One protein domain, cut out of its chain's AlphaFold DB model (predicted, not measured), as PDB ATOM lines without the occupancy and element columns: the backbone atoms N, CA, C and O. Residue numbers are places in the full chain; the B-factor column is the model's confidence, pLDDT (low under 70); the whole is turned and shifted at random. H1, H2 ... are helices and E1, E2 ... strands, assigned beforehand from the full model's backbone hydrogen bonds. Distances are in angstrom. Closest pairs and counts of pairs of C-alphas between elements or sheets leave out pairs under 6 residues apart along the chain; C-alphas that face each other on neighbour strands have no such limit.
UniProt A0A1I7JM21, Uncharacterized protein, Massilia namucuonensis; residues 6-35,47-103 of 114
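This is residues 6 to 35 and 47 to 103 of the 114 residues of an uncharacterized protein of Massilia namucuonensis (UniProt A0A1I7JM21). A strongly twisted sheet of five strands has two helices over one face: H2 packs mainly over E1 and E5, toward one edge, while H1 is on the sheet nearer the other edge, beside E2, E3 and E4. The opposite face bears no named helix. The printed part has 87 residues, with five named strands and two named helices in the order E1, H1, E2, E3, E4, H2, E5; the sheet runs E2, E3, E4, E1, E5, all antiparallel. It is mixed, helices and strands, in two layers, and compact, with a radius of gyration of the C-alphas of 12.0 A and a rounded outline of 33 by 29 by 26 A.

E1, residues 6 to 10, begins at C-alpha 6 (41.752, 29.181, 47.692) and is 12.6 A long. H1 is residues 17 to 24, 10.5 A long, beginning at C-alpha 17 (56.461, 41.595, 43.285). After the cut come E2, residues 53 to 56, E3, residues 65 to 70, 15.8 A, and E4, residues 73 to 76. H2, residues 81 to 93, is the longest helix, 18.5 A. E5, residues 97 to 102, is 15.9 A long and ends at C-alpha 102 (40.613, 23.238, 50.139).

E2, E3 and E4 form a meander, each strand the antiparallel neighbour of the one before; E2 and E3 are a hairpin, and so are E3 and E4. N 54 and O 67 are 2.8 A apart, and N 75 and O 68 are 2.7 A apart. E1 is between E4 and E5: N 9 and O 74 are 2.8 A apart, and so are N 8 and O 99. E4, H2 and E5 make a split strand-helix-strand unit, two strands running the same way with E1 between them, and its crossover is right-handed. The closest C-alphas of H2 and E5 are those of Ala 91 and Cys 97, 5.7 A apart; those of H2 and E1 are Ala 91 and Ile 9, 6.0 A. H1 is on the same face as H2, but the two are apart. H1 has a height over the sheet of 9.9 A and is only just over none of the strands, with 2 of its 8 C-alphas falling on E3 and 2 on E4. In H1 and H2 every O i to N i+4 pair is within hydrogen-bond range.

The two C-alphas farthest apart, those of Pro 13 and Ser 61, are 33.6 A apart. Residues 36 to 46 are not printed, and C-alphas 35 and 47 are 17.5 A apart across the cut. Of the links that are printed whole, none is long. The mean pLDDT of the printed part is 81.7; residues 34 to 35, 47 to 51, 71 to 72, 79 and 102 to 103 are under 70.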
ATOM      1  N   ASP A   6      40.714  28.194  47.927       77.38
ATOM      2  CA  ASP A   6      41.752  29.181  47.692       77.38
ATOM      3  C   ASP A   6      42.703  28.628  46.629       77.38
ATOM      4  O   ASP A   6      43.243  27.527  46.780       77.38
ATOM      5  N   LEU A   7      42.901  29.373  45.541       84.12
ATOM      6  CA  LEU A   7      43.787  28.966  44.452       84.12
ATOM      7  C   LEU A   7      45.098  29.745  44.529       84.12
ATOM      8  O   LEU A   7      45.094  30.971  44.604       84.12
ATOM      9  N   TYR A   8      46.215  29.030  44.476       86.25
ATOM     10  CA  TYR A   8      47.561  29.583  44.513       86.25
ATOM     11  C   TYR A   8      48.285  29.292  43.205       86.25
ATOM     12  O   TYR A   8      48.301  28.151  42.753       86.25
ATOM     13  N   ILE A   9      48.937  30.294  42.626       87.62
ATOM     14  CA  ILE A   9      49.901  30.110  41.539       87.62
ATOM     15  C   ILE A   9      51.296  30.113  42.153       87.62
ATOM     16  O   ILE A   9      51.744  31.134  42.680       87.62
ATOM     17  N   VAL A  10      51.975  28.971  42.079       87.12
ATOM     18  CA  VAL A  10      53.301  28.732  42.660       87.12
ATOM     19  C   VAL A  10      54.290  28.437  41.538       87.12
ATOM     20  O   VAL A  10      53.996  27.667  40.625       87.12
ATOM     21  N   ARG A  11      55.479  29.039  41.601       88.44
ATOM     22  CA  ARG A  11      56.527  28.899  40.584       88.44
ATOM     23  C   ARG A  11      57.901  28.820  41.235       88.44
ATOM     24  O   ARG A  11      58.140  29.504  42.227       88.44
ATOM     25  N   GLU A  12      58.802  28.053  40.625       87.75
ATOM     26  CA  GLU A  12      60.233  28.080  40.923       87.75
ATOM     27  C   GLU A  12      61.012  28.479  39.652       87.75
ATOM     28  O   GLU A  12      60.913  27.775  38.645       87.75
ATOM     29  N   PRO A  13      61.765  29.597  39.646       86.94
ATOM     30  CA  PRO A  13      61.956  30.541  40.749       86.94
ATOM     31  C   PRO A  13      60.693  31.343  41.080       86.94
ATOM     32  O   PRO A  13      59.865  31.620  40.205       86.94
ATOM     33  N   ARG A  14      60.579  31.745  42.354       85.00
ATOM     34  CA  ARG A  14      59.460  32.561  42.850       85.00
ATOM     35  C   ARG A  14      59.281  33.820  41.999       85.00
ATOM     36  O   ARG A  14      60.246  34.507  41.659       85.00
ATOM     37  N   ILE A  15      58.028  34.135  41.678       83.75
ATOM     38  CA  ILE A  15      57.666  35.376  40.987       83.75
ATOM     39  C   ILE A  15      57.888  36.525  41.965       83.75
ATOM     40  O   ILE A  15      57.350  36.507  43.062       83.75
ATOM     41  N   SER A  16      58.682  37.522  41.593       83.44
ATOM     42  CA  SER A  16      58.859  38.719  42.422       83.44
ATOM     43  C   SER A  16      57.662  39.669  42.312       83.44
ATOM     44  O   SER A  16      56.995  39.716  41.277       83.44
ATOM     45  N   HIS A  17      57.460  40.518  43.327       79.12
ATOM     46  CA  HIS A  17      56.461  41.595  43.285       79.12
ATOM     47  C   HIS A  17      56.563  42.445  42.009       79.12
ATOM     48  O   HIS A  17      55.553  42.738  41.382       79.12
ATOM     49  N   ALA A  18      57.779  42.804  41.581       82.94
ATOM     50  CA  ALA A  18      57.984  43.613  40.381       82.94
ATOM     51  C   ALA A  18      57.556  42.886  39.095       82.94
ATOM     52  O   ALA A  18      56.995  43.509  38.197       82.94
ATOM     53  N   GLN A  19      57.797  41.574  39.001       86.44
ATOM     54  CA  GLN A  19      57.359  40.766  37.858       86.44
ATOM     55  C   GLN A  19      55.840  40.622  37.826       86.44
ATOM     56  O   GLN A  19      55.245  40.766  36.761       86.44
ATOM     57  N   TRP A  20      55.216  40.385  38.982       85.62
ATOM     58  CA  TRP A  20      53.761  40.323  39.086       85.62
ATOM     59  C   TRP A  20      53.111  41.668  38.745       85.62
ATOM     60  O   TRP A  20      52.212  41.725  37.910       85.62
ATOM     61  N   ALA A  21      53.630  42.770  39.286       82.88
ATOM     62  CA  ALA A  21      53.164  44.112  38.959       82.88
ATOM     63  C   ALA A  21      53.315  44.428  37.461       82.88
ATOM     64  O   ALA A  21      52.408  44.993  36.855       82.88
ATOM     65  N   ALA A  22      54.436  44.036  36.843       87.06
ATOM     66  CA  ALA A  22      54.657  44.219  35.411       87.06
ATOM     67  C   ALA A  22      53.703  43.377  34.550       87.06
ATOM     68  O   ALA A  22      53.294  43.839  33.485       87.06
ATOM     69  N   PHE A  23      53.357  42.167  34.998       87.94
ATOM     70  CA  PHE A  23      52.349  41.323  34.362       87.94
ATOM     71  C   PHE A  23      50.963  41.970  34.442       87.94
ATOM     72  O   PHE A  23      50.320  42.165  33.414       87.94
ATOM     73  N   VAL A  24      50.538  42.389  35.638       86.50
ATOM     74  CA  VAL A  24      49.240  43.045  35.856       86.50
ATOM     75  C   VAL A  24      49.124  44.348  35.065       86.50
ATOM     76  O   VAL A  24      48.108  44.583  34.423       86.50
ATOM     77  N   ALA A  25      50.171  45.173  35.026       84.50
ATOM     78  CA  ALA A  25      50.156  46.440  34.290       84.50
ATOM     79  C   ALA A  25      49.912  46.284  32.774       84.50
ATOM     80  O   ALA A  25      49.549  47.251  32.108       84.50
ATOM     81  N   GLN A  26      50.126  45.088  32.217       88.81
ATOM     82  CA  GLN A  26      49.888  44.780  30.803       88.81
ATOM     83  C   GLN A  26      48.493  44.200  30.544       88.81
ATOM     84  O   GLN A  26      48.134  43.956  29.391       88.81
ATOM     85  N   ARG A  27      47.710  43.966  31.599       88.50
ATOM     86  CA  ARG A  27      46.452  43.237  31.545       88.50
ATOM     87  C   ARG A  27      45.259  44.158  31.822       88.50
ATOM     88  O   ARG A  27      45.199  44.764  32.886       88.50
ATOM     89  N   PRO A  28      44.294  44.270  30.890       88.75
ATOM     90  CA  PRO A  28      43.133  45.146  31.060       88.75
ATOM     91  C   PRO A  28      42.089  44.584  32.034       88.75
ATOM     92  O   PRO A  28      41.196  45.308  32.454       88.75
ATOM     93  N   ASP A  29      42.175  43.296  32.361       90.06
ATOM     94  CA  ASP A  29      41.289  42.586  33.283       90.06
ATOM     95  C   ASP A  29      41.745  42.681  34.745       90.06
ATOM     96  O   ASP A  29      41.166  42.023  35.609       90.06
ATOM     97  N   PHE A  30      42.763  43.492  35.037       89.75
ATOM     98  CA  PHE A  30      43.223  43.758  36.392       89.75
ATOM     99  C   PHE A  30      43.214  45.249  36.714       89.75
ATOM    100  O   PHE A  30      43.619  46.088  35.913       89.75
ATOM    101  N   GLU A  31      42.830  45.565  37.945       86.88
ATOM    102  CA  GLU A  31      42.857  46.916  38.488       86.88
ATOM    103  C   GLU A  31      43.591  46.938  39.827       86.88
ATOM    104  O   GLU A  31      43.414  46.063  40.676       86.88
ATOM    105  N   MET A  32      44.422  47.959  40.035       78.62
ATOM    106  CA  MET A  32      45.014  48.220  41.342       78.62
ATOM    107  C   MET A  32      44.066  49.152  42.105       78.62
ATOM    108  O   MET A  32      43.725  50.213  41.584       78.62
ATOM    109  N   PRO A  33      43.600  48.796  43.309       73.00
ATOM    110  CA  PRO A  33      42.611  49.618  43.986       73.00
ATOM    111  C   PRO A  33      43.239  50.927  44.498       73.00
ATOM    112  O   PRO A  33      44.161  50.915  45.315       73.00
ATOM    113  N   ASP A  34      42.683  52.068  44.065       64.06
ATOM    114  CA  ASP A  34      43.187  53.442  44.288       64.06
ATOM    115  C   ASP A  34      43.481  53.823  45.756       64.06
ATOM    116  O   ASP A  34      44.154  54.820  46.023       64.06
ATOM    117  N   ARG A  35      42.944  53.083  46.736       56.09
ATOM    118  CA  ARG A  35      42.927  53.472  48.159       56.09
ATOM    119  C   ARG A  35      43.711  52.573  49.118       56.09
ATOM    120  O   ARG A  35      43.618  52.793  50.321       56.09
ATOM    121  N   GLU A  47      48.086  37.742  56.850       57.34
ATOM    122  CA  GLU A  47      48.462  39.141  56.640       57.34
ATOM    123  C   GLU A  47      48.981  39.297  55.211       57.34
ATOM    124  O   GLU A  47      49.955  38.657  54.813       57.34
ATOM    125  N   LEU A  48      48.309  40.138  54.439       61.34
ATOM    126  CA  LEU A  48      48.634  40.411  53.053       61.34
ATOM    127  C   LEU A  48      49.281  41.785  52.968       61.34
ATOM    128  O   LEU A  48      48.808  42.773  53.545       61.34
ATOM    129  N   ASP A  49      50.369  41.845  52.213       59.94
ATOM    130  CA  ASP A  49      50.985  43.109  51.861       59.94
ATOM    131  C   ASP A  49      50.026  43.881  50.943       59.94
ATOM    132  O   ASP A  49      49.636  43.404  49.876       59.94
ATOM    133  N   ALA A  50      49.645  45.091  51.357       61.31
ATOM    134  CA  ALA A  50      48.779  45.984  50.586       61.31
ATOM    135  C   ALA A  50      49.328  46.267  49.182       61.31
ATOM    136  O   ALA A  50      48.559  46.525  48.259       61.31
ATOM    137  N   SER A  51      50.659  46.235  49.027       64.19
ATOM    138  CA  SER A  51      51.331  46.419  47.738       64.19
ATOM    139  C   SER A  51      51.143  45.239  46.779       64.19
ATOM    140  O   SER A  51      51.377  45.386  45.582       64.19
ATOM    141  N   GLY A  52      50.676  44.097  47.290       71.69
ATOM    142  CA  GLY A  52      50.383  42.890  46.531       71.69
ATOM    143  C   GLY A  52      48.905  42.696  46.186       71.69
ATOM    144  O   GLY A  52      48.587  41.667  45.592       71.69
ATOM    145  N   LEU A  53      48.005  43.620  46.557       80.00
ATOM    146  CA  LEU A  53      46.570  43.506  46.270       80.00
ATOM    147  C   LEU A  53      46.217  44.071  44.886       80.00
ATOM    148  O   LEU A  53      46.420  45.251  44.600       80.00
ATOM    149  N   TYR A  54      45.570  43.233  44.082       84.94
ATOM    150  CA  TYR A  54      44.986  43.559  42.787       84.94
ATOM    151  C   TYR A  54      43.550  43.040  42.713       84.94
ATOM    152  O   TYR A  54      43.175  42.117  43.428       84.94
ATOM    153  N   MET A  55      42.736  43.624  41.841       86.44
ATOM    154  CA  MET A  55      41.371  43.182  41.578       86.44
ATOM    155  C   MET A  55      41.300  42.612  40.168       86.44
ATOM    156  O   MET A  55      41.605  43.318  39.214       86.44
ATOM    157  N   TRP A  56      40.880  41.358  40.026       89.56
ATOM    158  CA  TRP A  56      40.480  40.807  38.738       89.56
ATOM    159  C   TRP A  56      39.046  41.249  38.419       89.56
ATOM    160  O   TRP A  56      38.127  41.005  39.205       89.56
ATOM    161  N   THR A  57      38.859  41.914  37.280       89.06
ATOM    162  CA  THR A  57      37.586  42.516  36.839       89.06
ATOM    163  C   THR A  57      36.946  41.780  35.657       89.06
ATOM    164  O   THR A  57      35.860  42.144  35.213       89.06
ATOM    165  N   GLY A  58      37.594  40.728  35.148       86.19
ATOM    166  CA  GLY A  58      37.183  40.014  33.933       86.19
ATOM    167  C   GLY A  58      36.135  38.913  34.118       86.19
ATOM    168  O   GLY A  58      35.805  38.249  33.139       86.19
ATOM    169  N   HIS A  59      35.627  38.694  35.332       87.06
ATOM    170  CA  HIS A  59      34.692  37.605  35.617       87.06
ATOM    171  C   HIS A  59      33.259  37.923  35.144       87.06
ATOM    172  O   HIS A  59      32.748  39.028  35.347       87.06
ATOM    173  N   SER A  60      32.560  36.933  34.580       87.38
ATOM    174  CA  SER A  60      31.227  37.085  33.968       87.38
ATOM    175  C   SER A  60      30.130  37.596  34.911       87.38
ATOM    176  O   SER A  60      29.150  38.194  34.464       87.38
ATOM    177  N   SER A  61      30.295  37.409  36.223       83.12
ATOM    178  CA  SER A  61      29.387  37.941  37.253       83.12
ATOM    179  C   SER A  61      29.490  39.458  37.462       83.12
ATOM    180  O   SER A  61      28.721  40.001  38.258       83.12
ATOM    181  N   ALA A  62      30.443  40.131  36.803       81.75
ATOM    182  CA  ALA A  62      30.829  41.526  37.039       81.75
ATOM    183  C   ALA A  62      31.291  41.821  38.482       81.75
ATOM    184  O   ALA A  62      31.441  42.980  38.867       81.75
ATOM    185  N   GLN A  63      31.514  40.786  39.297       80.38
ATOM    186  CA  GLN A  63      32.132  40.935  40.608       80.38
ATOM    187  C   GLN A  63      33.640  41.099  40.446       80.38
ATOM    188  O   GLN A  63      34.254  40.476  39.583       80.38
ATOM    189  N   HIS A  64      34.230  41.934  41.296       81.81
ATOM    190  CA  HIS A  64      35.674  42.095  41.349       81.81
ATOM    191  C   HIS A  64      36.242  41.082  42.337       81.81
ATOM    192  O   HIS A  64      35.843  41.059  43.504       81.81
ATOM    193  N   PHE A  65      37.185  40.270  41.878       82.19
ATOM    194  CA  PHE A  65      37.798  39.227  42.691       82.19
ATOM    195  C   PHE A  65      39.161  39.698  43.179       82.19
ATOM    196  O   PHE A  65      39.997  40.074  42.356       82.19
ATOM    197  N   PRO A  66      39.409  39.714  44.495       80.50
ATOM    198  CA  PRO A  66      40.694  40.139  44.998       80.50
ATOM    199  C   PRO A  66      41.750  39.058  44.743       80.50
ATOM    200  O   PRO A  66      41.508  37.854  44.870       80.50
ATOM    201  N   VAL A  67      42.930  39.529  44.362       85.56
ATOM    202  CA  VAL A  67      44.100  38.737  44.005       85.56
ATOM    203  C   VAL A  67      45.275  39.287  44.781       85.56
ATOM    204  O   VAL A  67      45.534  40.490  44.756       85.56
ATOM    205  N   PHE A  68      45.982  38.412  45.477       81.50
ATOM    206  CA  PHE A  68      47.020  38.824  46.406       81.50
ATOM    207  C   PHE A  68      48.346  38.176  46.076       81.50
ATOM    208  O   PHE A  68      48.409  36.995  45.748       81.50
ATOM    209  N   PHE A  69      49.423  38.923  46.241       77.94
ATOM    210  CA  PHE A  69      50.743  38.330  46.334       77.94
ATOM    211  C   PHE A  69      51.015  37.883  47.780       77.94
ATOM    212  O   PHE A  69      50.845  38.657  48.721       77.94
ATOM    213  N   ALA A  70      51.426  36.630  47.952       71.31
ATOM    214  CA  ALA A  70      51.788  36.012  49.223       71.31
ATOM    215  C   ALA A  70      53.196  35.400  49.137       71.31
ATOM    216  O   ALA A  70      53.752  35.235  48.051       71.31
ATOM    217  N   GLU A  71      53.775  35.034  50.285       67.81
ATOM    218  CA  GLU A  71      55.155  34.522  50.374       67.81
ATOM    219  C   GLU A  71      55.422  33.322  49.444       67.81
ATOM    220  O   GLU A  71      56.503  33.221  48.855       67.81
ATOM    221  N   ASP A  72      54.423  32.457  49.271       69.69
ATOM    222  CA  ASP A  72      54.524  31.223  48.488       69.69
ATOM    223  C   ASP A  72      53.894  31.312  47.087       69.69
ATOM    224  O   ASP A  72      53.948  30.337  46.338       69.69
ATOM    225  N   GLY A  73      53.319  32.455  46.690       77.19
ATOM    226  CA  GLY A  73      52.709  32.592  45.366       77.19
ATOM    227  C   GLY A  73      51.614  33.648  45.260       77.19
ATOM    228  O   GLY A  73      51.447  34.496  46.130       77.19
ATOM    229  N   ILE A  74      50.853  33.590  44.168       85.12
ATOM    230  CA  ILE A  74      49.728  34.500  43.908       85.12
ATOM    231  C   ILE A  74      48.429  33.804  44.306       85.12
ATOM    232  O   ILE A  74      48.165  32.699  43.840       85.12
ATOM    233  N   HIS A  75      47.618  34.437  45.144       85.38
ATOM    234  CA  HIS A  75      46.402  33.888  45.730       85.38
ATOM    235  C   HIS A  75      45.141  34.510  45.118       85.38
ATOM    236  O   HIS A  75      45.021  35.730  45.050       85.38
ATOM    237  N   PHE A  76      44.194  33.661  44.722       84.81
ATOM    238  CA  PHE A  76      42.861  34.017  44.239       84.81
ATOM    239  C   PHE A  76      41.781  33.467  45.176       84.81
ATOM    240  O   PHE A  76      41.810  32.292  45.554       84.81
ATOM    241  N   THR A  77      40.797  34.308  45.508       74.31
ATOM    242  CA  THR A  77      39.709  33.973  46.438       74.31
ATOM    243  C   THR A  77      38.404  33.631  45.706       74.31
ATOM    244  O   THR A  77      37.407  34.337  45.848       74.31
ATOM    245  N   SER A  78      38.386  32.589  44.874       71.00
ATOM    246  CA  SER A  78      37.141  31.974  44.377       71.00
ATOM    247  C   SER A  78      37.430  30.607  43.760       71.00
ATOM    248  O   SER A  78      38.467  30.405  43.131       71.00
ATOM    249  N   GLY A  79      36.493  29.674  43.938       67.19
ATOM    250  CA  GLY A  79      36.565  28.303  43.429       67.19
ATOM    251  C   GLY A  79      35.544  27.991  42.334       67.19
ATOM    252  O   GLY A  79      35.309  26.819  42.044       67.19
ATOM    253  N   ASP A  80      34.875  28.995  41.754       80.38
ATOM    254  CA  ASP A  80      34.017  28.741  40.594       80.38
ATOM    255  C   ASP A  80      34.842  28.307  39.367       80.38
ATOM    256  O   ASP A  80      36.051  28.529  39.272       80.38
ATOM    257  N   ALA A  81      34.181  27.633  38.423       83.44
ATOM    258  CA  ALA A  81      34.859  27.058  37.266       83.44
ATOM    259  C   ALA A  81      35.569  28.123  36.416       83.44
ATOM    260  O   ALA A  81      36.646  27.857  35.890       83.44
ATOM    261  N   GLU A  82      34.990  29.318  36.294       87.94
ATOM    262  CA  GLU A  82      35.558  30.415  35.508       87.94
ATOM    263  C   GLU A  82      36.862  30.922  36.129       87.94
ATOM    264  O   GLU A  82      37.869  31.036  35.433       87.94
ATOM    265  N   THR A  83      36.879  31.114  37.447       85.38
ATOM    266  CA  THR A  83      38.078  31.458  38.210       85.38
ATOM    267  C   THR A  83      39.135  30.365  38.087       85.38
ATOM    268  O   THR A  83      40.302  30.666  37.848       85.38
ATOM    269  N   VAL A  84      38.754  29.085  38.176       87.44
ATOM    270  CA  VAL A  84      39.697  27.967  37.996       87.44
ATOM    271  C   VAL A  84      40.333  27.999  36.603       87.44
ATOM    272  O   VAL A  84      41.558  27.921  36.496       87.44
ATOM    273  N   PHE A  85      39.534  28.150  35.541       89.38
ATOM    274  CA  PHE A  85      40.046  28.251  34.170       89.38
ATOM    275  C   PHE A  85      40.966  29.460  33.992       89.38
ATOM    276  O   PHE A  85      42.024  29.353  33.370       89.38
ATOM    277  N   PHE A  86      40.585  30.597  34.565       90.12
ATOM    278  CA  PHE A  86      41.373  31.817  34.526       90.12
ATOM    279  C   PHE A  86      42.741  31.649  35.197       90.12
ATOM    280  O   PHE A  86      43.777  31.917  34.587       90.12
ATOM    281  N   VAL A  87      42.757  31.132  36.428       90.00
ATOM    282  CA  VAL A  87      43.979  30.894  37.206       90.00
ATOM    283  C   VAL A  87      44.893  29.882  36.513       90.00
ATOM    284  O   VAL A  87      46.108  30.072  36.486       90.00
ATOM    285  N   GLN A  88      44.330  28.837  35.898       90.94
ATOM    286  CA  GLN A  88      45.095  27.890  35.079       90.94
ATOM    287  C   GLN A  88      45.736  28.559  33.858       90.94
ATOM    288  O   GLN A  88      46.886  28.257  33.539       90.94
ATOM    289  N   GLY A  89      45.029  29.483  33.202       91.69
ATOM    290  CA  GLY A  89      45.569  30.276  32.098       91.69
ATOM    291  C   GLY A  89      46.760  31.131  32.527       91.69
ATOM    292  O   GLY A  89      47.820  31.063  31.908       91.69
ATOM    293  N   ILE A  90      46.629  31.857  33.643       91.50
ATOM    294  CA  ILE A  90      47.734  32.652  34.203       91.50
ATOM    295  C   ILE A  90      48.918  31.752  34.572       91.50
ATOM    296  O   ILE A  90      50.058  32.069  34.238       91.50
ATOM    297  N   ALA A  91      48.673  30.622  35.238       91.31
ATOM    298  CA  ALA A  91      49.738  29.693  35.605       91.31
ATOM    299  C   ALA A  91      50.486  29.165  34.374       91.31
ATOM    300  O   ALA A  91      51.712  29.092  34.396       91.31
ATOM    301  N   PHE A  92      49.774  28.867  33.284       92.44
ATOM    302  CA  PHE A  92      50.387  28.464  32.021       92.44
ATOM    303  C   PHE A  92      51.248  29.581  31.408       92.44
ATOM    304  O   PHE A  92      52.388  29.324  31.030       92.44
ATOM    305  N   GLU A  93      50.747  30.822  31.352       91.06
ATOM    306  CA  GLU A  93      51.506  31.984  30.852       91.06
ATOM    307  C   GLU A  93      52.795  32.234  31.653       91.06
ATOM    308  O   GLU A  93      53.806  32.676  31.103       91.06
ATOM    309  N   LEU A  94      52.763  31.939  32.955       88.75
ATOM    310  CA  LEU A  94      53.878  32.152  33.874       88.75
ATOM    311  C   LEU A  94      54.821  30.948  34.000       88.75
ATOM    312  O   LEU A  94      55.798  31.057  34.741       88.75
ATOM    313  N   ASP A  95      54.565  29.834  33.304       91.19
ATOM    314  CA  ASP A  95      55.274  28.558  33.506       91.19
ATOM    315  C   ASP A  95      55.279  28.151  34.994       91.19
ATOM    316  O   ASP A  95      56.317  27.978  35.636       91.19
ATOM    317  N   ALA A  96      54.080  28.121  35.575       90.50
ATOM    318  CA  ALA A  96      53.814  27.924  36.993       90.50
ATOM    319  C   ALA A  96      52.793  26.797  37.226       90.50
ATOM    320  O   ALA A  96      52.167  26.274  36.303       90.50
ATOM    321  N   CYS A  97      52.608  26.413  38.487       89.94
ATOM    322  CA  CYS A  97      51.638  25.408  38.909       89.94
ATOM    323  C   CYS A  97      50.498  26.042  39.706       89.94
ATOM    324  O   CYS A  97      50.720  26.949  40.506       89.94
ATOM    325  N   VAL A  98      49.284  25.514  39.535       88.06
ATOM    326  CA  VAL A  98      48.138  25.864  40.381       88.06
ATOM    327  C   VAL A  98      48.053  24.879  41.543       88.06
ATOM    328  O   VAL A  98      47.957  23.671  41.333       88.06
ATOM    329  N   MET A  99      48.056  25.393  42.766       85.31
ATOM    330  CA  MET A  99      47.756  24.647  43.981       85.31
ATOM    331  C   MET A  99      46.404  25.088  44.529       85.31
ATOM    332  O   MET A  99      46.177  26.268  44.766       85.31
ATOM    333  N   GLN A 100      45.508  24.137  44.764       80.50
ATOM    334  CA  GLN A 100      44.218  24.396  45.396       80.50
ATOM    335  C   GLN A 100      44.315  24.048  46.878       80.50
ATOM    336  O   GLN A 100      44.583  22.900  47.241       80.50
ATOM    337  N   LYS A 101      44.090  25.033  47.746       72.31
ATOM    338  CA  LYS A 101      43.923  24.803  49.177       72.31
ATOM    339  C   LYS A 101      42.434  24.716  49.464       72.31
ATOM    340  O   LYS A 101      41.728  25.720  49.521       72.31
ATOM    341  N   VAL A 102      41.971  23.490  49.663       63.47
ATOM    342  CA  VAL A 102      40.613  23.238  50.139       63.47
ATOM    343  C   VAL A 102      40.572  23.630  51.611       63.47
ATOM    344  O   VAL A 102      41.138  22.943  52.466       63.47
ATOM    345  N   ASN A 103      39.928  24.754  51.922       56.56
ATOM    346  CA  ASN A 103      39.640  25.094  53.305       56.56
ATOM    347  C   ASN A 103      38.492  24.203  53.787       56.56
ATOM    348  O   ASN A 103      37.323  24.424  53.467       56.56
TER     349      ASN A 103